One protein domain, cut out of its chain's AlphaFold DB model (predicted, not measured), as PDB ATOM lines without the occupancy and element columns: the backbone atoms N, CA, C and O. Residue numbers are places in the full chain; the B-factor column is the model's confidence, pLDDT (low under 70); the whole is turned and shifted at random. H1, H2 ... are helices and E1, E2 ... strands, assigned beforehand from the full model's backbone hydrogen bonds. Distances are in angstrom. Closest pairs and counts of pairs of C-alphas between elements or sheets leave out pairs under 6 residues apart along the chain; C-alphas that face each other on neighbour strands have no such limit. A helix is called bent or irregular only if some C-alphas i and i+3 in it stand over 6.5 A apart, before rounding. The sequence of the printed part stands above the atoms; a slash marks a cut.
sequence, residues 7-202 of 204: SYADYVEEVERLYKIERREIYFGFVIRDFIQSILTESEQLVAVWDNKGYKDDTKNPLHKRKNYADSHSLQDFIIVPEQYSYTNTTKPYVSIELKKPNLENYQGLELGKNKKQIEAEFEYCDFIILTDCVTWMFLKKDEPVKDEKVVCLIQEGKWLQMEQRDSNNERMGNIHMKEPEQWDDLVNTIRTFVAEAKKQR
ATOM      1  N   SER A   7       8.175   7.454  -2.829       94.62
ATOM      2  CA  SER A   7       9.307   7.856  -1.996       94.62
ATOM      3  C   SER A   7       8.849   8.741  -0.835       94.62
ATOM      4  O   SER A   7       7.789   9.367  -0.894       94.62
ATOM      5  N   TYR A   8       9.662   8.818   0.218       96.44
ATOM      6  CA  TYR A   8       9.428   9.728   1.340       96.44
ATOM      7  C   TYR A   8       9.332  11.186   0.870       96.44
ATOM      8  O   TYR A   8       8.459  11.925   1.318       96.44
ATOM      9  N   ALA A   9      10.204  11.588  -0.061       95.38
ATOM     10  CA  ALA A   9      10.236  12.947  -0.587       95.38
ATOM     11  C   ALA A   9       8.948  13.293  -1.349       95.38
ATOM     12  O   ALA A   9       8.324  14.306  -1.038       95.38
ATOM     13  N   ASP A  10       8.512  12.421  -2.266       96.00
ATOM     14  CA  ASP A  10       7.282  12.630  -3.042       96.00
ATOM     15  C   ASP A  10       6.049  12.664  -2.125       96.00
ATOM     16  O   ASP A  10       5.139  13.473  -2.311       96.00
ATOM     17  N   TYR A  11       6.027  11.800  -1.103       97.62
ATOM     18  CA  TYR A  11       4.961  11.774  -0.106       97.62
ATOM     19  C   TYR A  11       4.873  13.094   0.668       97.62
ATOM     20  O   TYR A  11       3.799  13.692   0.750       97.62
ATOM     21  N   VAL A  12       5.997  13.564   1.219       97.62
ATOM     22  CA  VAL A  12       6.055  14.813   1.993       97.62
ATOM     23  C   VAL A  12       5.698  16.016   1.127       97.62
ATOM     24  O   VAL A  12       4.898  16.851   1.552       97.62
ATOM     25  N   GLU A  13       6.246  16.095  -0.089       97.06
ATOM     26  CA  GLU A  13       5.955  17.179  -1.026       97.06
ATOM     27  C   GLU A  13       4.452  17.282  -1.297       97.06
ATOM     28  O   GLU A  13       3.879  18.372  -1.201       97.06
ATOM     29  N   GLU A  14       3.790  16.155  -1.557       97.19
ATOM     30  CA  GLU A  14       2.363  16.139  -1.858       97.19
ATOM     31  C   GLU A  14       1.499  16.495  -0.637       97.19
ATOM     32  O   GLU A  14       0.562  17.294  -0.753       97.19
ATOM     33  N   VAL A  15       1.834  15.981   0.554       97.44
ATOM     34  CA  VAL A  15       1.139  16.346   1.803       97.44
ATOM     35  C   VAL A  15       1.265  17.847   2.072       97.44
ATOM     36  O   VAL A  15       0.270  18.510   2.381       97.44
ATOM     37  N   GLU A  16       2.462  18.417   1.916       96.94
ATOM     38  CA  GLU A  16       2.669  19.854   2.075       96.94
ATOM     39  C   GLU A  16       1.943  20.675   1.013       96.94
ATOM     40  O   GLU A  16       1.381  21.731   1.329       96.94
ATOM     41  N   ARG A  17       1.961  20.221  -0.245       97.19
ATOM     42  CA  ARG A  17       1.276  20.888  -1.352       97.19
ATOM     43  C   ARG A  17      -0.213  20.982  -1.050       97.19
ATOM     44  O   ARG A  17      -0.749  22.091  -1.029       97.19
ATOM     45  N   LEU A  18      -0.865  19.861  -0.730       96.81
ATOM     46  CA  LEU A  18      -2.283  19.833  -0.362       96.81
ATOM     47  C   LEU A  18      -2.568  20.664   0.888       96.81
ATOM     48  O   LEU A  18      -3.538  21.421   0.917       96.81
ATOM     49  N   TYR A  19      -1.698  20.622   1.895       96.00
ATOM     50  CA  TYR A  19      -1.846  21.499   3.052       96.00
ATOM     51  C   TYR A  19      -1.741  22.988   2.685       96.00
ATOM     52  O   TYR A  19      -2.363  23.832   3.324       96.00
ATOM     53  N   LYS A  20      -0.994  23.366   1.648       94.81
ATOM     54  CA  LYS A  20      -0.905  24.764   1.201       94.81
ATOM     55  C   LYS A  20      -2.115  25.187   0.364       94.81
ATOM     56  O   LYS A  20      -2.574  26.315   0.536       94.81
ATOM     57  N   ILE A  21      -2.649  24.311  -0.495       95.06
ATOM     58  CA  ILE A  21      -3.638  24.714  -1.512       95.06
ATOM     59  C   ILE A  21      -5.034  24.079  -1.381       95.06
ATOM     60  O   ILE A  21      -6.013  24.673  -1.820       95.06
ATOM     61  N   GLU A  22      -5.155  22.909  -0.751       91.38
ATOM     62  CA  GLU A  22      -6.359  22.061  -0.732       91.38
ATOM     63  C   GLU A  22      -6.571  21.418   0.658       91.38
ATOM     64  O   GLU A  22      -6.707  20.210   0.816       91.38
ATOM     65  N   ARG A  23      -6.646  22.248   1.710       89.38
ATOM     66  CA  ARG A  23      -6.673  21.832   3.135       89.38
ATOM     67  C   ARG A  23      -7.866  20.971   3.589       89.38
ATOM     68  O   ARG A  23      -8.002  20.733   4.787       89.38
ATOM     69  N   ARG A  24      -8.791  20.553   2.722       91.94
ATOM     70  CA  ARG A  24      -9.913  19.696   3.160       91.94
ATOM     71  C   ARG A  24      -9.417  18.264   3.347       91.94
ATOM     72  O   ARG A  24      -8.696  17.756   2.502       91.94
ATOM     73  N   GLU A  25      -9.870  17.612   4.417       92.06
ATOM     74  CA  GLU A  25      -9.482  16.242   4.801       92.06
ATOM     75  C   GLU A  25      -9.566  15.242   3.639       92.06
ATOM     76  O   GLU A  25      -8.628  14.491   3.401       92.06
ATOM     77  N   ILE A  26     -10.627  15.330   2.831       91.50
ATOM     78  CA  ILE A  26     -10.848  14.457   1.671       91.50
ATOM     79  C   ILE A  26      -9.683  14.436   0.669       91.50
ATOM     80  O   ILE A  26      -9.434  13.403   0.057       91.50
ATOM     81  N   TYR A  27      -8.951  15.543   0.501       94.88
ATOM     82  CA  TYR A  27      -7.860  15.601  -0.473       94.88
ATOM     83  C   TYR A  27      -6.630  14.824  -0.012       94.88
ATOM     84  O   TYR A  27      -5.969  14.183  -0.825       94.88
ATOM     85  N   PHE A  28      -6.375  14.782   1.298       96.44
ATOM     86  CA  PHE A  28      -5.339  13.921   1.870       96.44
ATOM     87  C   PHE A  28      -5.640  12.436   1.625       96.44
ATOM     88  O   PHE A  28      -4.719  11.627   1.516       96.44
ATOM     89  N   GLY A  29      -6.917  12.091   1.429       95.62
ATOM     90  CA  GLY A  29      -7.340  10.756   1.022       95.62
ATOM     91  C   GLY A  29      -6.691  10.292  -0.283       95.62
ATOM     92  O   GLY A  29      -6.370   9.115  -0.403       95.62
ATOM     93  N   PHE A  30      -6.422  11.182  -1.243       94.50
ATOM     94  CA  PHE A  30      -5.739  10.793  -2.485       94.50
ATOM     95  C   PHE A  30      -4.284  10.379  -2.234       94.50
ATOM     96  O   PHE A  30      -3.845   9.362  -2.766       94.50
ATOM     97  N   VAL A  31      -3.581  11.084  -1.342       95.69
ATOM     98  CA  VAL A  31      -2.205  10.741  -0.950       95.69
ATOM     99  C   VAL A  31      -2.159   9.385  -0.263       95.69
ATOM    100  O   VAL A  31      -1.379   8.515  -0.647       95.69
ATOM    101  N   ILE A  32      -3.028   9.180   0.734       96.00
ATOM    102  CA  ILE A  32      -3.109   7.906   1.455       96.00
ATOM    103  C   ILE A  32      -3.493   6.776   0.511       96.00
ATOM    104  O   ILE A  32      -2.922   5.687   0.600       96.00
ATOM    105  N   ARG A  33      -4.421   7.033  -0.417       95.31
ATOM    106  CA  ARG A  33      -4.844   6.045  -1.401       95.31
ATOM    107  C   ARG A  33      -3.666   5.536  -2.209       95.31
ATOM    108  O   ARG A  33      -3.459   4.325  -2.267       95.31
ATOM    109  N   ASP A  34      -2.914   6.444  -2.817       94.69
ATOM    110  CA  ASP A  34      -1.811   6.078  -3.695       94.69
ATOM    111  C   ASP A  34      -0.663   5.453  -2.896       94.69
ATOM    112  O   ASP A  34      -0.150   4.397  -3.280       94.69
ATOM    113  N   PHE A  35      -0.334   6.025  -1.732       97.06
ATOM    114  CA  PHE A  35       0.703   5.509  -0.842       97.06
ATOM    115  C   PHE A  35       0.415   4.083  -0.377       97.06
ATOM    116  O   PHE A  35       1.205   3.178  -0.653       97.06
ATOM    117  N   ILE A  36      -0.735   3.845   0.256       97.00
ATOM    118  CA  ILE A  36      -1.098   2.513   0.751       97.00
ATOM    119  C   ILE A  36      -1.197   1.526  -0.405       97.00
ATOM    120  O   ILE A  36      -0.651   0.426  -0.331       97.00
ATOM    121  N   GLN A  37      -1.823   1.919  -1.512       94.19
ATOM    122  CA  GLN A  37      -1.962   1.044  -2.667       94.19
ATOM    123  C   GLN A  37      -0.613   0.676  -3.313       94.19
ATOM    124  O   GLN A  37      -0.539  -0.379  -3.950       94.19
ATOM    125  N   SER A  38       0.436   1.493  -3.146       94.44
ATOM    126  CA  SER A  38       1.812   1.164  -3.558       94.44
ATOM    127  C   SER A  38       2.489   0.112  -2.663       94.44
ATOM    128  O   SER A  38       3.465  -0.514  -3.076       94.44
ATOM    129  N   ILE A  39       1.969  -0.106  -1.451       95.44
ATOM    130  CA  ILE A  39       2.494  -1.063  -0.466       95.44
ATOM    131  C   ILE A  39       1.804  -2.430  -0.576       95.44
ATOM    132  O   ILE A  39       2.441  -3.454  -0.317       95.44
ATOM    133  N   LEU A  40       0.518  -2.441  -0.939       94.25
ATOM    134  CA  LEU A  40      -0.296  -3.655  -1.049       94.25
ATOM    135  C   LEU A  40       0.201  -4.606  -2.151       94.25
ATOM    136  O   LEU A  40       0.785  -4.190  -3.154       94.25
ATOM    137  N   THR A  41      -0.068  -5.897  -1.969       92.50
ATOM    138  CA  THR A  41       0.181  -6.935  -2.977       92.50
ATOM    139  C   THR A  41      -1.018  -7.071  -3.915       92.50
ATOM    140  O   THR A  41      -2.081  -6.505  -3.681       92.50
ATOM    141  N   GLU A  42      -0.880  -7.878  -4.967       89.38
ATOM    142  CA  GLU A  42      -1.969  -8.149  -5.919       89.38
ATOM    143  C   GLU A  42      -3.182  -8.838  -5.260       89.38
ATOM    144  O   GLU A  42      -4.285  -8.762  -5.782       89.38
ATOM    145  N   SER A  43      -3.008  -9.449  -4.079       92.75
ATOM    146  CA  SER A  43      -4.101 -10.109  -3.349       92.75
ATOM    147  C   SER A  43      -4.968  -9.167  -2.501       92.75
ATOM    148  O   SER A  43      -5.967  -9.609  -1.918       92.75
ATOM    149  N   GLU A  44      -4.601  -7.885  -2.411       95.12
ATOM    150  CA  GLU A  44      -5.369  -6.856  -1.716       95.12
ATOM    151  C   GLU A  44      -5.663  -5.653  -2.612       95.12
ATOM    152  O   GLU A  44      -4.940  -5.325  -3.550       95.12
ATOM    153  N   GLN A  45      -6.713  -4.924  -2.258       94.88
ATOM    154  CA  GLN A  45      -6.997  -3.614  -2.825       94.88
ATOM    155  C   GLN A  45      -7.458  -2.662  -1.729       94.88
ATOM    156  O   GLN A  45      -8.076  -3.076  -0.741       94.88
ATOM    157  N   LEU A  46      -7.168  -1.380  -1.925       96.56
ATOM    158  CA  LEU A  46      -7.683  -0.313  -1.086       96.56
ATOM    159  C   LEU A  46      -8.948   0.274  -1.717       96.56
ATOM    160  O   LEU A  46      -8.940   0.696  -2.875       96.56
ATOM    161  N   VAL A  47     -10.022   0.343  -0.938       95.62
ATOM    162  CA  VAL A  47     -11.314   0.871  -1.377       95.62
ATOM    163  C   VAL A  47     -11.678   2.090  -0.548       95.62
ATOM    164  O   VAL A  47     -11.745   2.036   0.675       95.62
ATOM    165  N   ALA A  48     -11.936   3.182  -1.255       94.69
ATOM    166  CA  ALA A  48     -12.569   4.385  -0.746       94.69
ATOM    167  C   ALA A  48     -14.024   4.100  -0.353       94.69
ATOM    168  O   ALA A  48     -14.803   3.672  -1.211       94.69
ATOM    169  N   VAL A  49     -14.404   4.349   0.901       92.88
ATOM    170  CA  VAL A  49     -15.793   4.157   1.352       92.88
ATOM    171  C   VAL A  49     -16.396   5.373   2.048       92.88
ATOM    172  O   VAL A  49     -17.588   5.321   2.330       92.88
ATOM    173  N   TRP A  50     -15.657   6.480   2.217       87.69
ATOM    174  CA  TRP A  50     -16.090   7.701   2.928       87.69
ATOM    175  C   TRP A  50     -17.445   8.294   2.490       87.69
ATOM    176  O   TRP A  50     -18.122   8.943   3.292       87.69
ATOM    177  N   ASP A  51     -17.867   8.078   1.238       85.38
ATOM    178  CA  ASP A  51     -19.119   8.625   0.684       85.38
ATOM    179  C   ASP A  51     -20.280   7.611   0.646       85.38
ATOM    180  O   ASP A  51     -21.392   7.910   0.213       85.38
ATOM    181  N   ASN A  52     -20.086   6.403   1.183       85.62
ATOM    182  CA  ASN A  52     -21.113   5.355   1.149       85.62
ATOM    183  C   ASN A  52     -22.241   5.546   2.193       85.62
ATOM    184  O   ASN A  52     -23.052   4.641   2.390       85.62
ATOM    185  N   LYS A  53     -22.335   6.711   2.859       72.06
ATOM    186  CA  LYS A  53     -23.310   7.002   3.940       72.06
ATOM    187  C   LYS A  53     -24.770   6.878   3.493       72.06
ATOM    188  O   LYS A  53     -25.636   6.560   4.305       72.06
ATOM    189  N   GLY A  54     -25.047   7.135   2.214       66.88
ATOM    190  CA  GLY A  54     -26.399   7.094   1.649       66.88
ATOM    191  C   GLY A  54     -26.928   5.689   1.350       66.88
ATOM    192  O   GLY A  54     -28.133   5.530   1.155       66.88
ATOM    193  N   TYR A  55     -26.066   4.667   1.321       70.31
ATOM    194  CA  TYR A  55     -26.473   3.312   0.958       70.31
ATOM    195  C   TYR A  55     -26.979   2.554   2.180       70.31
ATOM    196  O   TYR A  55     -26.239   2.276   3.127       70.31
ATOM    197  N   LYS A  56     -28.268   2.217   2.147       68.38
ATOM    198  CA  LYS A  56     -28.908   1.363   3.141       68.38
ATOM    199  C   LYS A  56     -29.060  -0.043   2.578       68.38
ATOM    200  O   LYS A  56     -29.423  -0.231   1.420       68.38
ATOM    201  N   ASP A  57     -28.853  -1.031   3.438       75.06
ATOM    202  CA  ASP A  57     -29.120  -2.441   3.138       75.06
ATOM    203  C   ASP A  57     -30.620  -2.771   3.312       75.06
ATOM    204  O   ASP A  57     -30.983  -3.881   3.693       75.06
ATOM    205  N   ASP A  58     -31.501  -1.785   3.107       74.50
ATOM    206  CA  ASP A  58     -32.923  -1.818   3.476       74.50
ATOM    207  C   ASP A  58     -33.816  -2.533   2.453       74.50
ATOM    208  O   ASP A  58     -34.988  -2.808   2.717       74.50
ATOM    209  N   THR A  59     -33.260  -2.905   1.302       77.75
ATOM    210  CA  THR A  59     -33.934  -3.744   0.310       77.75
ATOM    211  C   THR A  59     -33.655  -5.229   0.552       77.75
ATOM    212  O   THR A  59     -32.629  -5.614   1.105       77.75
ATOM    213  N   LYS A  60     -34.558  -6.110   0.099       77.75
ATOM    214  CA  LYS A  60     -34.417  -7.574   0.257       77.75
ATOM    215  C   LYS A  60     -33.139  -8.130  -0.399       77.75
ATOM    216  O   LYS A  60     -32.592  -9.113   0.088       77.75
ATOM    217  N   ASN A  61     -32.678  -7.497  -1.481       78.75
ATOM    218  CA  ASN A  61     -31.469  -7.842  -2.234       78.75
ATOM    219  C   ASN A  61     -30.685  -6.555  -2.546       78.75
ATOM    220  O   ASN A  61     -30.782  -6.048  -3.667       78.75
ATOM    221  N   PRO A  62     -29.947  -5.992  -1.575       84.12
ATOM    222  CA  PRO A  62     -29.238  -4.743  -1.797       84.12
ATOM    223  C   PRO A  62     -28.103  -4.961  -2.797       84.12
ATOM    224  O   PRO A  62     -27.376  -5.954  -2.717       84.12
ATOM    225  N   LEU A  63     -27.954  -4.017  -3.731       84.69
ATOM    226  CA  LEU A  63     -26.871  -4.025  -4.719       84.69
ATOM    227  C   LEU A  63     -25.500  -3.985  -4.038       84.69
ATOM    228  O   LEU A  63     -24.559  -4.589  -4.529       84.69
ATOM    229  N   HIS A  64     -25.410  -3.288  -2.909       87.88
ATOM    230  CA  HIS A  64     -24.205  -3.092  -2.125       87.88
ATOM    231  C   HIS A  64     -24.530  -3.396  -0.662       87.88
ATOM    232  O   HIS A  64     -25.465  -2.813  -0.127       87.88
ATOM    233  N   LYS A  65     -23.799  -4.322  -0.032       89.00
ATOM    234  CA  LYS A  65     -24.036  -4.738   1.362       89.00
ATOM    235  C   LYS A  65     -23.085  -3.993   2.291       89.00
ATOM    236  O   LYS A  65     -21.997  -4.497   2.589       89.00
ATOM    237  N   ARG A  66     -23.481  -2.800   2.725       88.44
ATOM    238  CA  ARG A  66     -22.654  -1.920   3.563       88.44
ATOM    239  C   ARG A  66     -22.390  -2.506   4.950       88.44
ATOM    240  O   ARG A  66     -21.279  -2.373   5.454       88.44
ATOM    241  N   LYS A  67     -23.342  -3.268   5.507       88.81
ATOM    242  CA  LYS A  67     -23.223  -3.942   6.818       88.81
ATOM    243  C   LYS A  67     -22.011  -4.859   6.970       88.81
ATOM    244  O   LYS A  67     -21.694  -5.281   8.075       88.81
ATOM    245  N   ASN A  68     -21.369  -5.231   5.863       90.25
ATOM    246  CA  ASN A  68     -20.153  -6.030   5.901       90.25
ATOM    247  C   ASN A  68     -18.954  -5.241   6.436       90.25
ATOM    248  O   ASN A  68     -18.003  -5.864   6.889       90.25
ATOM    249  N   TYR A  69     -18.977  -3.910   6.383       89.38
ATOM    250  CA  TYR A  69     -17.850  -3.089   6.815       89.38
ATOM    251  C   TYR A  69     -18.258  -1.845   7.626       89.38
ATOM    252  O   TYR A  69     -17.386  -1.233   8.225       89.38
ATOM    253  N   ALA A  70     -19.542  -1.469   7.676       86.81
ATOM    254  CA  ALA A  70     -20.020  -0.281   8.392       86.81
ATOM    255  C   ALA A  70     -21.529  -0.348   8.722       86.81
ATOM    256  O   ALA A  70     -22.289  -0.994   7.994       86.81
ATOM    257  N   ASP A  71     -22.002   0.399   9.730       77.44
ATOM    258  CA  ASP A  71     -23.439   0.685   9.949       77.44
ATOM    259  C   ASP A  71     -23.812   2.129   9.632       77.44
ATOM    260  O   ASP A  71     -22.995   2.940   9.237       77.44
ATOM    261  N   SER A  72     -25.084   2.501   9.763       68.31
ATOM    262  CA  SER A  72     -25.583   3.857   9.492       68.31
ATOM    263  C   SER A  72     -24.909   4.989  10.289       68.31
ATOM    264  O   SER A  72     -25.148   6.144   9.948       68.31
ATOM    265  N   HIS A  73     -24.111   4.691  11.320       66.88
ATOM    266  CA  HIS A  73     -23.533   5.664  12.252       66.88
ATOM    267  C   HIS A  73     -21.996   5.719  12.189       66.88
ATOM    268  O   HIS A  73     -21.435   6.768  12.506       66.88
ATOM    269  N   SER A  74     -21.321   4.657  11.736       71.75
ATOM    270  CA  SER A  74     -19.873   4.627  11.491       71.75
ATOM    271  C   SER A  74     -19.569   4.435  10.005       71.75
ATOM    272  O   SER A  74     -20.219   3.660   9.307       71.75
ATOM    273  N   LEU A  75     -18.613   5.186   9.467       83.94
ATOM    274  CA  LEU A  75     -18.099   4.950   8.124       83.94
ATOM    275  C   LEU A  75     -16.637   5.335   8.104       83.94
ATOM    276  O   LEU A  75     -16.321   6.489   8.373       83.94
ATOM    277  N   GLN A  76     -15.807   4.361   7.770       89.88
ATOM    278  CA  GLN A  76     -14.376   4.547   7.626       89.88
ATOM    279  C   GLN A  76     -14.087   5.324   6.346       89.88
ATOM    280  O   GLN A  76     -14.895   5.324   5.410       89.88
ATOM    281  N   ASP A  77     -12.915   5.934   6.260       94.38
ATOM    282  CA  ASP A  77     -12.507   6.568   5.012       94.38
ATOM    283  C   ASP A  77     -12.115   5.521   3.970       94.38
ATOM    284  O   ASP A  77     -12.609   5.535   2.834       94.38
ATOM    285  N   PHE A  78     -11.291   4.552   4.372       96.81
ATOM    286  CA  PHE A  78     -10.870   3.456   3.507       96.81
ATOM    287  C   PHE A  78     -10.964   2.098   4.183       96.81
ATOM    288  O   PHE A  78     -10.924   1.960   5.404       96.81
ATOM    289  N   ILE A  79     -11.000   1.071   3.341       97.06
ATOM    290  CA  ILE A  79     -10.850  -0.320   3.747       97.06
ATOM    291  C   ILE A  79      -9.845  -1.041   2.850       97.06
ATOM    292  O   ILE A  79      -9.838  -0.864   1.630       97.06
ATOM    293  N   ILE A  80      -9.021  -1.892   3.453       97.94
ATOM    294  CA  ILE A  80      -8.183  -2.867   2.756       97.94
ATOM    295  C   ILE A  80      -8.946  -4.185   2.728       97.94
ATOM    296  O   ILE A  80      -9.333  -4.729   3.765       97.94
ATOM    297  N   VAL A  81      -9.171  -4.701   1.529       96.81
ATOM    298  CA  VAL A  81     -10.046  -5.847   1.270       96.81
ATOM    299  C   VAL A  81      -9.368  -6.836   0.319       96.81
ATOM    300  O   VAL A  81      -8.389  -6.486  -0.342       96.81
ATOM    301  N   PRO A  82      -9.869  -8.080   0.236       96.00
ATOM    302  CA  PRO A  82      -9.413  -9.023  -0.775       96.00
ATOM    303  C   PRO A  82      -9.585  -8.492  -2.210       96.00
ATOM    304  O   PRO A  82     -10.521  -7.739  -2.489       96.00
ATOM    305  N   GLU A  83      -8.758  -8.961  -3.142       94.69
ATOM    306  CA  GLU A  83      -8.867  -8.650  -4.579       94.69
ATOM    307  C   GLU A  83     -10.264  -8.951  -5.167       94.69
ATOM    308  O   GLU A  83     -10.769  -8.207  -6.001       94.69
ATOM    309  N   GLN A  84     -10.958  -9.987  -4.682       93.94
ATOM    310  CA  GLN A  84     -12.310 -10.328  -5.152       93.94
ATOM    311  C   GLN A  84     -13.422  -9.384  -4.661       93.94
ATOM    312  O   GLN A  84     -14.594  -9.583  -5.007       93.94
ATOM    313  N   TYR A  85     -13.098  -8.410  -3.804       95.38
ATOM    314  CA  TYR A  85     -14.054  -7.385  -3.406       95.38
ATOM    315  C   TYR A  85     -14.486  -6.589  -4.638       95.38
ATOM    316  O   TYR A  85     -13.670  -6.153  -5.448       95.38
ATOM    317  N   SER A  86     -15.786  -6.357  -4.755       93.56
ATOM    318  CA  SER A  86     -16.334  -5.431  -5.736       93.56
ATOM    319  C   SER A  86     -17.468  -4.633  -5.116       93.56
ATOM    320  O   SER A  86     -17.969  -4.961  -4.039       93.56
ATOM    321  N   TYR A  87     -17.919  -3.597  -5.821       90.00
ATOM    322  CA  TYR A  87     -19.051  -2.798  -5.368       90.00
ATOM    323  C   TYR A  87     -20.300  -3.652  -5.078       90.00
ATOM    324  O   TYR A  87     -21.027  -3.363  -4.132       90.00
ATOM    325  N   THR A  88     -20.527  -4.722  -5.845       91.00
ATOM    326  CA  THR A  88     -21.679  -5.623  -5.673       91.00
ATOM    327  C   THR A  88     -21.384  -6.875  -4.851       91.00
ATOM    328  O   THR A  88     -22.302  -7.568  -4.412       91.00
ATOM    329  N   ASN A  89     -20.106  -7.155  -4.603       92.38
ATOM    330  CA  ASN A  89     -19.626  -8.258  -3.784       92.38
ATOM    331  C   ASN A  89     -18.754  -7.717  -2.648       92.38
ATOM    332  O   ASN A  89     -17.528  -7.859  -2.647       92.38
ATOM    333  N   THR A  90     -19.392  -7.053  -1.685       92.88
ATOM    334  CA  THR A  90     -18.683  -6.523  -0.521       92.88
ATOM    335  C   THR A  90     -18.280  -7.656   0.417       92.88
ATOM    336  O   THR A  90     -18.973  -8.668   0.545       92.88
ATOM    337  N   THR A  91     -17.178  -7.476   1.138       92.50
ATOM    338  CA  THR A  91     -16.732  -8.418   2.171       92.50
ATOM    339  C   THR A  91     -16.305  -7.654   3.416       92.50
ATOM    340  O   THR A  91     -16.127  -6.437   3.348       92.50
ATOM    341  N   LYS A  92     -16.135  -8.354   4.544       92.88
ATOM    342  CA  LYS A  92     -15.498  -7.749   5.717       92.88
ATOM    343  C   LYS A  92     -14.088  -7.258   5.358       92.88
ATOM    344  O   LYS A  92     -13.391  -7.964   4.619       92.88
ATOM    345  N   PRO A  93     -13.660  -6.086   5.842       95.62
ATOM    346  CA  PRO A  93     -12.314  -5.586   5.610       95.62
ATOM    347  C   PRO A  93     -11.278  -6.422   6.366       95.62
ATOM    348  O   PRO A  93     -11.584  -7.029   7.389       95.62
ATOM    349  N   TYR A  94     -10.055  -6.475   5.840       97.25
ATOM    350  CA  TYR A  94      -8.899  -6.906   6.626       97.25
ATOM    351  C   TYR A  94      -8.482  -5.794   7.585       97.25
ATOM    352  O   TYR A  94      -8.271  -6.053   8.757       97.25
ATOM    353  N   VAL A  95      -8.389  -4.566   7.069       97.81
ATOM    354  CA  VAL A  95      -7.980  -3.380   7.819       97.81
ATOM    355  C   VAL A  95      -8.885  -2.221   7.426       97.81
ATOM    356  O   VAL A  95      -9.164  -2.029   6.241       97.81
ATOM    357  N   SER A  96      -9.314  -1.443   8.406       96.81
ATOM    358  CA  SER A  96      -9.970  -0.151   8.216       96.81
ATOM    359  C   SER A  96      -8.952   0.979   8.349       96.81
ATOM    360  O   SER A  96      -8.011   0.870   9.131       96.81
ATOM    361  N   ILE A  97      -9.113   2.058   7.585       97.31
ATOM    362  CA  ILE A  97      -8.274   3.255   7.701       97.31
ATOM    363  C   ILE A  97      -9.168   4.461   7.955       97.31
ATOM    364  O   ILE A  97     -10.053   4.757   7.150       97.31
ATOM    365  N   GLU A  98      -8.876   5.149   9.049       96.00
ATOM    366  CA  GLU A  98      -9.493   6.407   9.436       96.00
ATOM    367  C   GLU A  98      -8.483   7.540   9.242       96.00
ATOM    368  O   GLU A  98      -7.371   7.509   9.785       96.00
ATOM    369  N   LEU A  99      -8.868   8.536   8.450       95.94
ATOM    370  CA  LEU A  99      -8.031   9.658   8.070       95.94
ATOM    371  C   LEU A  99      -8.492  10.924   8.786       95.94
ATOM    372  O   LEU A  99      -9.665  11.282   8.789       95.94
ATOM    373  N   LYS A 100      -7.534  11.662   9.336       95.19
ATOM    374  CA  LYS A 100      -7.739  13.012   9.848       95.19
ATOM    375  C   LYS A 100      -6.907  14.019   9.075       95.19
ATOM    376  O   LYS A 100      -5.879  13.709   8.485       95.19
ATOM    377  N   LYS A 101      -7.345  15.269   9.080       93.69
ATOM    378  CA  LYS A 101      -6.550  16.365   8.529       93.69
ATOM    379  C   LYS A 101      -5.376  16.717   9.468       93.69
ATOM    380  O   LYS A 101      -5.644  17.069  10.622       93.69
ATOM    381  N   PRO A 102      -4.119  16.768   8.986       94.19
ATOM    382  CA  PRO A 102      -3.000  17.250   9.793       94.19
ATOM    383  C   PRO A 102      -3.071  18.765  10.020       94.19
ATOM    384  O   PRO A 102      -3.592  19.517   9.192       94.19
ATOM    385  N   ASN A 103      -2.487  19.237  11.122       93.00
ATOM    386  CA  ASN A 103      -2.191  20.654  11.342       93.00
ATOM    387  C   ASN A 103      -0.677  20.882  11.240       93.00
ATOM    388  O   ASN A 103       0.013  20.834  12.253       93.00
ATOM    389  N   LEU A 104      -0.156  21.102  10.028       93.50
ATOM    390  CA  LEU A 104       1.292  21.231   9.811       93.50
ATOM    391  C   LEU A 104       1.885  22.540  10.361       93.50
ATOM    392  O   LEU A 104       3.081  22.602  10.610       93.50
ATOM    393  N   GLU A 105       1.075  23.585  10.570       91.12
ATOM    394  CA  GLU A 105       1.552  24.861  11.140       91.12
ATOM    395  C   GLU A 105       1.845  24.752  12.640       91.12
ATOM    396  O   GLU A 105       2.756  25.401  13.150       91.12
ATOM    397  N   ASN A 106       1.063  23.940  13.350       91.56
ATOM    398  CA  ASN A 106       1.226  23.696  14.776       91.56
ATOM    399  C   ASN A 106       0.984  22.214  15.064       91.56
ATOM    400  O   ASN A 106      -0.043  21.837  15.639       91.56
ATOM    401  N   TYR A 107       1.907  21.376  14.594       94.12
ATOM    402  CA  TYR A 107       1.768  19.933  14.709       94.12
ATOM    403  C   TYR A 107       2.003  19.479  16.152       94.12
ATOM    404  O   TYR A 107       3.086  19.667  16.698       94.12
ATOM    405  N   GLN A 108       0.977  18.883  16.762       89.88
ATOM    406  CA  GLN A 108       0.995  18.392  18.149       89.88
ATOM    407  C   GLN A 108       0.858  16.862  18.229       89.88
ATOM    408  O   GLN A 108       0.685  16.309  19.311       89.88
ATOM    409  N   GLY A 109       0.928  16.176  17.084       88.31
ATOM    410  CA  GLY A 109       0.635  14.750  16.983       88.31
ATOM    411  C   GLY A 109      -0.855  14.445  16.824       88.31
ATOM    412  O   GLY A 109      -1.732  15.287  17.042       88.31
ATOM    413  N   LEU A 110      -1.130  13.205  16.428       91.12
ATOM    414  CA  LEU A 110      -2.479  12.662  16.325       91.12
ATOM    415  C   LEU A 110      -2.930  12.137  17.692       91.12
ATOM    416  O   LEU A 110      -2.201  11.407  18.354       91.12
ATOM    417  N   GLU A 111      -4.132  12.496  18.137       86.12
ATOM    418  CA  GLU A 111      -4.654  12.086  19.447       86.12
ATOM    419  C   GLU A 111      -5.780  11.056  19.310       86.12
ATOM    420  O   GLU A 111      -6.837  11.336  18.735       86.12
ATOM    421  N   LEU A 112      -5.619   9.888  19.938       83.94
ATOM    422  CA  LEU A 112      -6.668   8.864  19.984       83.94
ATOM    423  C   LEU A 112      -7.897   9.321  20.786       83.94
ATOM    424  O   LEU A 112      -9.028   9.011  20.418       83.94
ATOM    425  N   GLY A 113      -7.699  10.082  21.870       83.00
ATOM    426  CA  GLY A 113      -8.773  10.470  22.796       83.00
ATOM    427  C   GLY A 113      -9.931  11.215  22.123       83.00
ATOM    428  O   GLY A 113     -11.092  10.960  22.440       83.00
ATOM    429  N   LYS A 114      -9.626  12.068  21.137       83.00
ATOM    430  CA  LYS A 114     -10.623  12.807  20.341       83.00
ATOM    431  C   LYS A 114     -11.442  11.901  19.414       83.00
ATOM    432  O   LYS A 114     -12.579  12.234  19.097       83.00
ATOM    433  N   ASN A 115     -10.890  10.750  19.033       83.69
ATOM    434  CA  ASN A 115     -11.458   9.828  18.046       83.69
ATOM    435  C   ASN A 115     -12.004   8.536  18.671       83.69
ATOM    436  O   ASN A 115     -12.593   7.716  17.974       83.69
ATOM    437  N   LYS A 116     -11.860   8.360  19.990       86.19
ATOM    438  CA  LYS A 116     -12.132   7.103  20.698       86.19
ATOM    439  C   LYS A 116     -13.496   6.488  20.369       86.19
ATOM    440  O   LYS A 116     -13.547   5.327  20.000       86.19
ATOM    441  N   LYS A 117     -14.581   7.269  20.438       87.25
ATOM    442  CA  LYS A 117     -15.941   6.763  20.166       87.25
ATOM    443  C   LYS A 117     -16.122   6.274  18.729       87.25
ATOM    444  O   LYS A 117     -16.845   5.314  18.500       87.25
ATOM    445  N   GLN A 118     -15.507   6.969  17.771       87.00
ATOM    446  CA  GLN A 118     -15.564   6.584  16.366       87.00
ATOM    447  C   GLN A 118     -14.795   5.274  16.156       87.00
ATOM    448  O   GLN A 118     -15.349   4.326  15.615       87.00
ATOM    449  N   ILE A 119     -13.574   5.198  16.683       89.75
ATOM    450  CA  ILE A 119     -12.723   4.005  16.610       89.75
ATOM    451  C   ILE A 119     -13.386   2.793  17.289       89.75
ATOM    452  O   ILE A 119     -13.390   1.702  16.730       89.75
ATOM    453  N   GLU A 120     -14.006   2.975  18.459       89.38
ATOM    454  CA  GLU A 120     -14.773   1.924  19.145       89.38
ATOM    455  C   GLU A 120     -15.922   1.390  18.278       89.38
ATOM    456  O   GLU A 120     -16.127   0.182  18.217       89.38
ATOM    457  N   ALA A 121     -16.640   2.265  17.567       88.88
ATOM    458  CA  ALA A 121     -17.702   1.847  16.653       88.88
ATOM    459  C   ALA A 121     -17.161   1.129  15.402       88.88
ATOM    460  O   ALA A 121     -17.814   0.239  14.863       88.88
ATOM    461  N   GLU A 122     -15.975   1.498  14.924       90.50
ATOM    462  CA  GLU A 122     -15.333   0.835  13.787       90.50
ATOM    463  C   GLU A 122     -14.831  -0.574  14.133       90.50
ATOM    464  O   GLU A 122     -14.907  -1.468  13.285       90.50
ATOM    465  N   PHE A 123     -14.425  -0.809  15.387       92.12
ATOM    466  CA  PHE A 123     -14.043  -2.136  15.884       92.12
ATOM    467  C   PHE A 123     -15.189  -3.160  15.895       92.12
ATOM    468  O   PHE A 123     -14.946  -4.361  16.024       92.12
ATOM    469  N   GLU A 124     -16.441  -2.737  15.718       90.00
ATOM    470  CA  GLU A 124     -17.559  -3.662  15.488       90.00
ATOM    471  C   GLU A 124     -17.507  -4.320  14.096       90.00
ATOM    472  O   GLU A 124     -18.096  -5.384  13.881       90.00
ATOM    473  N   TYR A 125     -16.763  -3.733  13.150       90.06
ATOM    474  CA  TYR A 125     -16.688  -4.186  11.757       90.06
ATOM    475  C   TYR A 125     -15.301  -4.662  11.331       90.06
ATOM    476  O   TYR A 125     -15.203  -5.492  10.419       90.06
ATOM    477  N   CYS A 126     -14.244  -4.159  11.967       93.44
ATOM    478  CA  CYS A 126     -12.870  -4.516  11.647       93.44
ATOM    479  C   CYS A 126     -12.000  -4.555  12.901       93.44
ATOM    480  O   CYS A 126     -11.916  -3.567  13.617       93.44
ATOM    481  N   ASP A 127     -11.295  -5.663  13.126       95.06
ATOM    482  CA  ASP A 127     -10.429  -5.813  14.302       95.06
ATOM    483  C   ASP A 127      -9.101  -5.045  14.179       95.06
ATOM    484  O   ASP A 127      -8.376  -4.909  15.162       95.06
ATOM    485  N   PHE A 128      -8.781  -4.537  12.985       96.81
ATOM    486  CA  PHE A 128      -7.534  -3.843  12.668       96.81
ATOM    487  C   PHE A 128      -7.846  -2.471  12.077       96.81
ATOM    488  O   PHE A 128      -8.436  -2.369  11.002       96.81
ATOM    489  N   ILE A 129      -7.410  -1.408  12.750       96.38
ATOM    490  CA  ILE A 129      -7.633  -0.027  12.317       96.38
ATOM    491  C   ILE A 129      -6.293   0.696  12.201       96.38
ATOM    492  O   ILE A 129      -5.465   0.642  13.108       96.38
ATOM    493  N   ILE A 130      -6.085   1.399  11.092       97.62
ATOM    494  CA  ILE A 130      -5.026   2.394  10.937       97.62
ATOM    495  C   ILE A 130      -5.663   3.769  11.115       97.62
ATOM    496  O   ILE A 130      -6.504   4.166  10.315       97.62
ATOM    497  N   LEU A 131      -5.252   4.506  12.141       96.56
ATOM    498  CA  LEU A 131      -5.630   5.906  12.324       96.56
ATOM    499  C   LEU A 131      -4.449   6.781  11.900       96.56
ATOM    500  O   LEU A 131      -3.346   6.627  12.428       96.56
ATOM    501  N   THR A 132      -4.658   7.688  10.950       97.38
ATOM    502  CA  THR A 132      -3.582   8.540  10.431       97.38
ATOM    503  C   THR A 132      -4.048   9.952  10.117       97.38
ATOM    504  O   THR A 132      -5.214  10.185   9.821       97.38
ATOM    505  N   ASP A 133      -3.122  10.903  10.163       96.56
ATOM    506  CA  ASP A 133      -3.291  12.257   9.635       96.56
ATOM    507  C   ASP A 133      -2.274  12.591   8.532       96.56
ATOM    508  O   ASP A 133      -1.933  13.752   8.318       96.56
ATOM    509  N   CYS A 134      -1.749  11.567   7.855       97.38
ATOM    510  CA  CYS A 134      -0.601  11.629   6.945       97.38
ATOM    511  C   CYS A 134       0.755  11.938   7.602       97.38
ATOM    512  O   CYS A 134       1.782  11.889   6.931       97.38
ATOM    513  N   VAL A 135       0.807  12.246   8.896       97.50
ATOM    514  CA  VAL A 135       2.065  12.533   9.599       97.50
ATOM    515  C   VAL A 135       2.330  11.473  10.657       97.50
ATOM    516  O   VAL A 135       3.391  10.849  10.664       97.50
ATOM    517  N   THR A 136       1.355  11.257  11.532       97.06
ATOM    518  CA  THR A 136       1.346  10.190  12.524       97.06
ATOM    519  C   THR A 136       0.470   9.053  12.029       97.06
ATOM    520  O   THR A 136      -0.616   9.259  11.488       97.06
ATOM    521  N   TRP A 137       0.946   7.838  12.244       97.56
ATOM    522  CA  TRP A 137       0.285   6.597  11.886       97.56
ATOM    523  C   TRP A 137       0.175   5.725  13.126       97.56
ATOM    524  O   TRP A 137       1.192   5.365  13.715       97.56
ATOM    525  N   MET A 138      -1.051   5.401  13.525       96.56
ATOM    526  CA  MET A 138      -1.350   4.547  14.670       96.56
ATOM    527  C   MET A 138      -1.959   3.232  14.197       96.56
ATOM    528  O   MET A 138      -2.951   3.233  13.469       96.56
ATOM    529  N   PHE A 139      -1.399   2.118  14.658       96.75
ATOM    530  CA  PHE A 139      -1.844   0.769  14.305       96.75
ATOM    531  C   PHE A 139      -2.607   0.150  15.479       96.75
ATOM    532  O   PHE A 139      -2.024  -0.238  16.493       96.75
ATOM    533  N   LEU A 140      -3.930   0.089  15.366       95.50
ATOM    534  CA  LEU A 140      -4.844  -0.245  16.453       95.50
ATOM    535  C   LEU A 140      -5.443  -1.634  16.239       95.50
ATOM    536  O   LEU A 140      -5.969  -1.927  15.168       95.50
ATOM    537  N   LYS A 141      -5.411  -2.474  17.273       94.62
ATOM    538  CA  LYS A 141      -6.069  -3.783  17.260       94.62
ATOM    539  C   LYS A 141      -7.165  -3.816  18.308       94.62
ATOM    540  O   LYS A 141      -7.005  -3.220  19.377       94.62
ATOM    541  N   LYS A 142      -8.253  -4.516  18.002       91.88
ATOM    542  CA  LYS A 142      -9.349  -4.719  18.944       91.88
ATOM    543  C   LYS A 142      -8.816  -5.373  20.219       91.88
ATOM    544  O   LYS A 142      -7.960  -6.250  20.158       91.88
ATOM    545  N   ASP A 143      -9.291  -4.893  21.363       87.44
ATOM    546  CA  ASP A 143      -8.929  -5.373  22.704       87.44
ATOM    547  C   ASP A 143      -7.444  -5.227  23.104       87.44
ATOM    548  O   ASP A 143      -7.049  -5.665  24.187       87.44
ATOM    549  N   GLU A 144      -6.615  -4.548  22.302       88.31
ATOM    550  CA  GLU A 144      -5.222  -4.261  22.644       88.31
ATOM    551  C   GLU A 144      -5.006  -2.780  22.989       88.31
ATOM    552  O   GLU A 144      -5.487  -1.891  22.281       88.31
ATOM    553  N   PRO A 145      -4.217  -2.465  24.035       79.56
ATOM    554  CA  PRO A 145      -3.811  -1.092  24.282       79.56
ATOM    555  C   PRO A 145      -2.911  -0.588  23.148       79.56
ATOM    556  O   PRO A 145      -2.110  -1.334  22.563       79.56
ATOM    557  N   VAL A 146      -3.002   0.712  22.876       73.62
ATOM    558  CA  VAL A 146      -2.044   1.389  22.001       73.62
ATOM    559  C   VAL A 146      -0.728   1.522  22.751       73.62
ATOM    560  O   VAL A 146      -0.690   2.042  23.863       73.62
ATOM    561  N   LYS A 147       0.340   1.019  22.139       74.94
ATOM    562  CA  LYS A 147       1.713   1.123  22.632       74.94
ATOM    563  C   LYS A 147       2.506   2.016  21.683       74.94
ATOM    564  O   LYS A 147       2.205   2.024  20.491       74.94
ATOM    565  N   ASP A 148       3.535   2.691  22.187       68.38
ATOM    566  CA  ASP A 148       4.367   3.612  21.393       68.38
ATOM    567  C   ASP A 148       5.004   2.934  20.167       68.38
ATOM    568  O   ASP A 148       5.081   3.529  19.101       68.38
ATOM    569  N   GLU A 149       5.354   1.648  20.271       70.38
ATOM    570  CA  GLU A 149       5.872   0.817  19.165       70.38
ATOM    571  C   GLU A 149       4.899   0.658  17.978       70.38
ATOM    572  O   GLU A 149       5.293   0.224  16.900       70.38
ATOM    573  N   LYS A 150       3.620   1.006  18.168       82.62
ATOM    574  CA  LYS A 150       2.571   0.991  17.139       82.62
ATOM    575  C   LYS A 150       2.262   2.389  16.603       82.62
ATOM    576  O   LYS A 150       1.201   2.591  16.009       82.62
ATOM    577  N   VAL A 151       3.145   3.353  16.854       91.44
ATOM    578  CA  VAL A 151       3.003   4.735  16.406       91.44
ATOM    579  C   VAL A 151       4.245   5.132  15.620       91.44
ATOM    580  O   VAL A 151       5.356   5.101  16.138       91.44
ATOM    581  N   VAL A 152       4.051   5.546  14.370       95.12
ATOM    582  CA  VAL A 152       5.121   6.109  13.539       95.12
ATOM    583  C   VAL A 152       4.790   7.562  13.237       95.12
ATOM    584  O   VAL A 152       3.726   7.846  12.693       95.12
ATOM    585  N   CYS A 153       5.687   8.483  13.593       95.31
ATOM    586  CA  CYS A 153       5.531   9.915  13.340       95.31
ATOM    587  C   CYS A 153       6.637  10.412  12.406       95.31
ATOM    588  O   CYS A 153       7.822  10.242  12.686       95.31
ATOM    589  N   LEU A 154       6.235  11.045  11.304       96.88
ATOM    590  CA  LEU A 154       7.139  11.573  10.277       96.88
ATOM    591  C   LEU A 154       7.595  13.017  10.548       96.88
ATOM    592  O   LEU A 154       8.360  13.582   9.765       96.88
ATOM    593  N   ILE A 155       7.141  13.617  11.652       95.50
ATOM    594  CA  ILE A 155       7.593  14.923  12.139       95.50
ATOM    595  C   ILE A 155       8.274  14.763  13.500       95.50
ATOM    596  O   ILE A 155       7.722  14.157  14.418       95.50
ATOM    597  N   GLN A 156       9.448  15.371  13.648       91.44
ATOM    598  CA  GLN A 156      10.191  15.476  14.900       91.44
ATOM    599  C   GLN A 156      10.564  16.943  15.134       91.44
ATOM    600  O   GLN A 156      11.006  17.632  14.219       91.44
ATOM    601  N   GLU A 157      10.338  17.442  16.354       88.94
ATOM    602  CA  GLU A 157      10.641  18.837  16.727       88.94
ATOM    603  C   GLU A 157      10.024  19.879  15.765       88.94
ATOM    604  O   GLU A 157      10.623  20.902  15.433       88.94
ATOM    605  N   GLY A 158       8.803  19.603  15.290       88.88
ATOM    606  CA  GLY A 158       8.057  20.493  14.395       88.88
ATOM    607  C   GLY A 158       8.546  20.512  12.943       88.88
ATOM    608  O   GLY A 158       8.125  21.378  12.180       88.88
ATOM    609  N   LYS A 159       9.422  19.582  12.546       93.12
ATOM    610  CA  LYS A 159       9.917  19.454  11.169       93.12
ATOM    611  C   LYS A 159       9.766  18.031  10.657       93.12
ATOM    612  O   LYS A 159       9.894  17.080  11.422       93.12
ATOM    613  N   TRP A 160       9.555  17.889   9.353       96.25
ATOM    614  CA  TRP A 160       9.683  16.601   8.678       96.25
ATOM    615  C   TRP A 160      11.058  15.982   8.946       96.25
ATOM    616  O   TRP A 160      12.074  16.694   8.992       96.25
ATOM    617  N   LEU A 161      11.085  14.659   9.108       95.00
ATOM    618  CA  LEU A 161      12.323  13.898   9.245       95.00
ATOM    619  C   LEU A 161      13.271  14.208   8.081       95.00
ATOM    620  O   LEU A 161      12.853  14.335   6.927       95.00
ATOM    621  N   GLN A 162      14.550  14.365   8.401       89.94
ATOM    622  CA  GLN A 162      15.566  14.744   7.428       89.94
ATOM    623  C   GLN A 162      16.056  13.517   6.660       89.94
ATOM    624  O   GLN A 162      16.290  12.461   7.242       89.94
ATOM    625  N   MET A 163      16.241  13.677   5.353       88.75
ATOM    626  CA  MET A 163      16.934  12.687   4.535       88.75
ATOM    627  C   MET A 163      18.447  12.827   4.734       88.75
ATOM    628  O   MET A 163      18.971  13.943   4.768       88.75
ATOM    629  N   GLU A 164      19.158  11.708   4.837       82.44
ATOM    630  CA  GLU A 164      20.610  11.705   5.043       82.44
ATOM    631  C   GLU A 164      21.350  11.658   3.706       82.44
ATOM    632  O   GLU A 164      21.043  10.837   2.840       82.44
ATOM    633  N   GLN A 165      22.380  12.489   3.540       73.75
ATOM    634  CA  GLN A 165      23.308  12.333   2.422       73.75
ATOM    635  C   GLN A 165      24.200  11.119   2.672       73.75
ATOM    636  O   GLN A 165      24.901  11.056   3.682       73.75
ATOM    637  N   ARG A 166      24.210  10.159   1.744       60.84
ATOM    638  CA  ARG A 166      25.260   9.139   1.711       60.84
ATOM    639  C   ARG A 166      26.361   9.580   0.761       60.84
ATOM    640  O   ARG A 166      26.170   9.573  -0.453       60.84
ATOM    641  N   ASP A 167      27.531   9.868   1.320       54.69
ATOM    642  CA  ASP A 167      28.758   9.931   0.539       54.69
ATOM    643  C   ASP A 167      29.108   8.512   0.083       54.69
ATOM    644  O   ASP A 167      29.550   7.664   0.862       54.69
ATOM    645  N   SER A 168      28.902   8.223  -1.199       51.81
ATOM    646  CA  SER A 168      29.486   7.043  -1.824       51.81
ATOM    647  C   SER A 168      31.000   7.249  -1.916       51.81
ATOM    648  O   SER A 168      31.490   7.823  -2.883       51.81
ATOM    649  N   ASN A 169      31.724   6.838  -0.871       52.66
ATOM    650  CA  ASN A 169      33.173   6.616  -0.831       52.66
ATOM    651  C   ASN A 169      34.011   7.477  -1.796       52.66
ATOM    652  O   ASN A 169      34.519   6.937  -2.769       52.66
ATOM    653  N   ASN A 170      34.218   8.769  -1.515       50.00
ATOM    654  CA  ASN A 170      35.285   9.598  -2.115       50.00
ATOM    655  C   ASN A 170      35.484   9.527  -3.653       50.00
ATOM    656  O   ASN A 170      36.529   9.952  -4.155       50.00
ATOM    657  N   GLU A 171      34.511   9.048  -4.429       49.00
ATOM    658  CA  GLU A 171      34.567   9.071  -5.883       49.00
ATOM    659  C   GLU A 171      33.936  10.372  -6.372       49.00
ATOM    660  O   GLU A 171      32.806  10.729  -6.040       49.00
ATOM    661  N   ARG A 172      34.748  11.130  -7.114       49.00
ATOM    662  CA  ARG A 172      34.427  12.424  -7.723       49.00
ATOM    663  C   ARG A 172      32.991  12.474  -8.255       49.00
ATOM    664  O   ARG A 172      32.640  11.651  -9.089       49.00
ATOM    665  N   MET A 173      32.251  13.504  -7.818       55.28
ATOM    666  CA  MET A 173      31.019  14.067  -8.400       55.28
ATOM    667  C   MET A 173      30.274  13.148  -9.377       55.28
ATOM    668  O   MET A 173      30.624  13.072 -10.554       55.28
ATOM    669  N   GLY A 174      29.181  12.547  -8.912       51.09
ATOM    670  CA  GLY A 174      28.258  11.840  -9.794       51.09
ATOM    671  C   GLY A 174      26.815  11.925  -9.333       51.09
ATOM    672  O   GLY A 174      26.015  12.569  -9.992       51.09
ATOM    673  N   ASN A 175      26.481  11.320  -8.193       51.91
ATOM    674  CA  ASN A 175      25.105  11.276  -7.700       51.91
ATOM    675  C   ASN A 175      25.096  11.302  -6.168       51.91
ATOM    676  O   ASN A 175      25.511  10.334  -5.537       51.91
ATOM    677  N   ILE A 176      24.616  12.395  -5.568       58.66
ATOM    678  CA  ILE A 176      24.313  12.428  -4.132       58.66
ATOM    679  C   ILE A 176      23.068  11.564  -3.937       58.66
ATOM    680  O   ILE A 176      21.984  11.925  -4.394       58.66
ATOM    681  N   HIS A 177      23.221  10.403  -3.302       66.31
ATOM    682  CA  HIS A 177      22.081   9.568  -2.950       66.31
ATOM    683  C   HIS A 177      21.565   9.989  -1.573       66.31
ATOM    684  O   HIS A 177      22.278   9.885  -0.573       66.31
ATOM    685  N   MET A 178      20.329  10.482  -1.535       77.88
ATOM    686  CA  MET A 178      19.637  10.814  -0.293       77.88
ATOM    687  C   MET A 178      18.977   9.543   0.248       77.88
ATOM    688  O   MET A 178      18.119   8.961  -0.417       77.88
ATOM    689  N   LYS A 179      19.389   9.097   1.435       85.94
ATOM    690  CA  LYS A 179      18.760   7.990   2.162       85.94
ATOM    691  C   LYS A 179      17.474   8.503   2.816       85.94
ATOM    692  O   LYS A 179      17.482   9.549   3.469       85.94
ATOM    693  N   GLU A 180      16.383   7.768   2.633       92.44
ATOM    694  CA  GLU A 180      15.112   8.032   3.314       92.44
ATOM    695  C   GLU A 180      15.254   7.827   4.839       92.44
ATOM    696  O   GLU A 180      16.098   7.032   5.272       92.44
ATOM    697  N   PRO A 181      14.455   8.527   5.667       93.94
ATOM    698  CA  PRO A 181      14.449   8.313   7.112       93.94
ATOM    699  C   PRO A 181      14.072   6.872   7.468       93.94
ATOM    700  O   PRO A 181      13.199   6.283   6.835       93.94
ATOM    701  N   GLU A 182      14.665   6.314   8.523       92.94
ATOM    702  CA  GLU A 182      14.401   4.924   8.937       92.94
ATOM    703  C   GLU A 182      12.928   4.708   9.302       92.94
ATOM    704  O   GLU A 182      12.327   3.711   8.912       92.94
ATOM    705  N   GLN A 183      12.298   5.717   9.905       94.88
ATOM    706  CA  GLN A 183      10.874   5.720  10.232       94.88
ATOM    707  C   GLN A 183       9.973   5.578   8.995       94.88
ATOM    708  O   GLN A 183       8.848   5.096   9.105       94.88
ATOM    709  N   TRP A 184      10.432   5.994   7.810       96.19
ATOM    710  CA  TRP A 184       9.679   5.796   6.572       96.19
ATOM    711  C   TRP A 184       9.683   4.327   6.139       96.19
ATOM    712  O   TRP A 184       8.638   3.780   5.775       96.19
ATOM    713  N   ASP A 185      10.838   3.667   6.213       93.62
ATOM    714  CA  ASP A 185      10.934   2.226   5.971       93.62
ATOM    715  C   ASP A 185      10.162   1.434   7.038       93.62
ATOM    716  O   ASP A 185       9.439   0.491   6.697       93.62
ATOM    717  N   ASP A 186      10.231   1.858   8.303       94.62
ATOM    718  CA  ASP A 186       9.462   1.269   9.402       94.62
ATOM    719  C   ASP A 186       7.957   1.406   9.176       94.62
ATOM    720  O   ASP A 186       7.229   0.428   9.347       94.62
ATOM    721  N   LEU A 187       7.474   2.570   8.728       97.00
ATOM    722  CA  LEU A 187       6.067   2.776   8.376       97.00
ATOM    723  C   LEU A 187       5.616   1.776   7.307       97.00
ATOM    724  O   LEU A 187       4.617   1.073   7.477       97.00
ATOM    725  N   VAL A 188       6.376   1.681   6.214       95.94
ATOM    726  CA  VAL A 188       6.064   0.782   5.099       95.94
ATOM    727  C   VAL A 188       6.051  -0.680   5.559       95.94
ATOM    728  O   VAL A 188       5.130  -1.430   5.224       95.94
ATOM    729  N   ASN A 189       7.040  -1.098   6.351       95.31
ATOM    730  CA  ASN A 189       7.124  -2.463   6.871       95.31
ATOM    731  C   ASN A 189       6.028  -2.770   7.899       95.31
ATOM    732  O   ASN A 189       5.475  -3.875   7.895       95.31
ATOM    733  N   THR A 190       5.666  -1.791   8.728       96.62
ATOM    734  CA  THR A 190       4.583  -1.914   9.708       96.62
ATOM    735  C   THR A 190       3.248  -2.096   9.001       96.62
ATOM    736  O   THR A 190       2.536  -3.044   9.319       96.62
ATOM    737  N   ILE A 191       2.945  -1.303   7.966       97.19
ATOM    738  CA  ILE A 191       1.724  -1.469   7.157       97.19
ATOM    739  C   ILE A 191       1.661  -2.877   6.549       97.19
ATOM    740  O   ILE A 191       0.640  -3.555   6.677       97.19
ATOM    741  N   ARG A 192       2.751  -3.358   5.930       96.06
ATOM    742  CA  ARG A 192       2.797  -4.714   5.344       96.06
ATOM    743  C   ARG A 192       2.528  -5.797   6.384       96.06
ATOM    744  O   ARG A 192       1.718  -6.689   6.144       96.06
ATOM    745  N   THR A 193       3.207  -5.711   7.524       96.06
ATOM    746  CA  THR A 193       3.088  -6.693   8.608       96.06
ATOM    747  C   THR A 193       1.684  -6.679   9.199       96.06
ATOM    748  O   THR A 193       1.081  -7.735   9.371       96.06
ATOM    749  N   PHE A 194       1.129  -5.489   9.416       96.94
ATOM    750  CA  PHE A 194      -0.205  -5.293   9.968       96.94
ATOM    751  C   PHE A 194      -1.295  -5.874   9.056       96.94
ATOM    752  O   PHE A 194      -2.166  -6.609   9.519       96.94
ATOM    753  N   VAL A 195      -1.206  -5.636   7.742       97.12
ATOM    754  CA  VAL A 195      -2.121  -6.234   6.754       97.12
ATOM    755  C   VAL A 195      -1.956  -7.756   6.690       97.12
ATOM    756  O   VAL A 195      -2.949  -8.482   6.639       97.12
ATOM    757  N   ALA A 196      -0.721  -8.264   6.703       96.06
ATOM    758  CA  ALA A 196      -0.460  -9.703   6.674       96.06
ATOM    759  C   ALA A 196      -1.028 -10.422   7.910       96.06
ATOM    760  O   ALA A 196      -1.611 -11.503   7.783       96.06
ATOM    761  N   GLU A 197      -0.900  -9.809   9.085       95.94
ATOM    762  CA  GLU A 197      -1.471 -10.309  10.331       95.94
ATOM    763  C   GLU A 197      -3.003 -10.327  10.282       95.94
ATOM    764  O   GLU A 197      -3.610 -11.377  10.509       95.94
ATOM    765  N   ALA A 198      -3.624  -9.219   9.867       95.94
ATOM    766  CA  ALA A 198      -5.074  -9.120   9.717       95.94
ATOM    767  C   ALA A 198      -5.646 -10.186   8.764       95.94
ATOM    768  O   ALA A 198      -6.693 -10.792   9.011       95.94
ATOM    769  N   LYS A 199      -4.926 -10.479   7.674       94.50
ATOM    770  CA  LYS A 199      -5.285 -11.557   6.741       94.50
ATOM    771  C   LYS A 199      -5.219 -12.937   7.382       94.50
ATOM    772  O   LYS A 199      -6.038 -13.790   7.036       94.50
ATOM    773  N   LYS A 200      -4.229 -13.184   8.245       92.62
ATOM    774  CA  LYS A 200      -4.056 -14.477   8.914       92.62
ATOM    775  C   LYS A 200      -5.198 -14.728   9.894       92.62
ATOM    776  O   LYS A 200      -5.821 -15.778   9.798       92.62
ATOM    777  N   GLN A 201      -5.526 -13.741  10.728       87.31
ATOM    778  CA  GLN A 201      -6.604 -13.851  11.713       87.31
ATOM    779  C   GLN A 201      -7.969 -14.138  11.074       87.31
ATOM    780  O   GLN A 201      -8.786 -14.828  11.661       87.31
ATOM    781  N   ARG A 202      -8.220 -13.665   9.847       77.00
ATOM    782  CA  ARG A 202      -9.479 -13.948   9.134       77.00
ATOM    783  C   ARG A 202      -9.571 -15.365   8.547       77.00
ATOM    784  O   ARG A 202     -10.661 -15.798   8.178       77.00
TER     785      ARG A 202
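Overview. This is residues 7 to 202 of the 204 residues of an uncharacterized protein of Roseburia sp. TF10-5 (UniProt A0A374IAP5). A strongly twisted sheet of six strands is the body: H2 and H4 pack on one of its faces, H3 covers part of the other, and H1 packs on H2 away from the sheet. A thin arm, the hairpin E7 and E8, reaches from one end and its tip, residues 169 to 174, sticks out; a long unnamed stretch, residues 49 to 77, reaches to Lys 60 at the other end, and these two make the length. The 196 printed residues include four named helices and eight named strands, in the order H1 H2 E1 E2 E3 H3 E4 E5 E6 E7 E8 H4, with under half, 96, in named elements of mixed class. The large sheet runs E1 E2 E3 E4 E5 E6 and is mixed; E7 and E8 make an antiparallel sheet of two. The whole is compact, with a radius of gyration of the C-alphas of 18.4 A and spans of 72 by 36 by 34 A.

Arrangement. Start with H1, residues 8 to 21, and H2, residues 25 to 39: this helical hairpin touches most closely at the C-alphas of Val 15 and Phe 28, 6.9 A apart, at a shallow tilt of 13 degrees, opposite ways. Next come E1, residues 44 to 48, E2, 78 to 82, and E3, 95 to 99, a meander, each strand the antiparallel neighbour of the one before; look for N 47 and O 79 at 2.8 A and N 97 and O 78 at 2.8 A, within hydrogen-bond range. H2 is on the sheet at a height of 8.0 A, over E2 and only just not over E3, on which 2 of its C-alphas fall; its closest C-alphas to E1 are Gln 37 and Leu 46, 6.1 A. H3, residues 112 to 122, is on the opposite face at 10.1 A, over E4, residues 128 to 132, and only just over E3, with 3 C-alphas falling on it. E3, H3 and E4 form a strand-helix-strand unit, two parallel neighbour strands with a helix between, and its crossover is right-handed; N 130 and O 96 are 2.8 A apart. E4, E5, residues 136 to 141, and E6, residues 151 to 153, form a second meander, with N 138 and O 131 at 2.8 A and N 137 and O 152 at 2.8 A. E7, residues 164 to 166, and E8, residues 177 to 179, are a hairpin apart from those six strands, with N 179 and O 164 at 2.8 A. H4, residues 182 to 202, is on the same face as H2, at a height of 7.4 A, over E3 and along it at 12 degrees on the local plane. H2, with residue 39 alone, only just touches residues 188 to 192 of H4, with 3 pairs of C-alphas within 8 A, the closest Ile 39 and Val 188 at 6.9 A. Every O i to N i+4 pair is within hydrogen-bond range in H1 and H4, against 8 of 11 in H2 and 5 of 7 in H3.

Along the chain. Find C-alpha 8 at (9.428, 9.728, 1.340); from there H1 runs 20.1 A, and H2 then runs 21.7 A. E1 to E4 measure 13.4, 13.3, 13.0 and 13.2 A, E5 16.5 A. H3, 13.3 A, is irregular: C-alphas 114 and 117 are 8.1 A apart. E6 is 6.5 A, and E7 and E8 are 6.3 A each. H4 runs 30.4 A from (14.401, 4.924, 8.937) to C-alpha 202 at (-9.479, -13.948, 9.134).

Size, cuts and confidence. The two C-alphas farthest apart are those of Lys 60 and Arg 172, 72.1 A. The printed part has no cut. The long links are E1 to E2, E2 to E3 and E3 to H3. The mean pLDDT of the printed part is 88.6; it is under 70 at residues 54, 56, 72 to 73, 148 and 166 to 177.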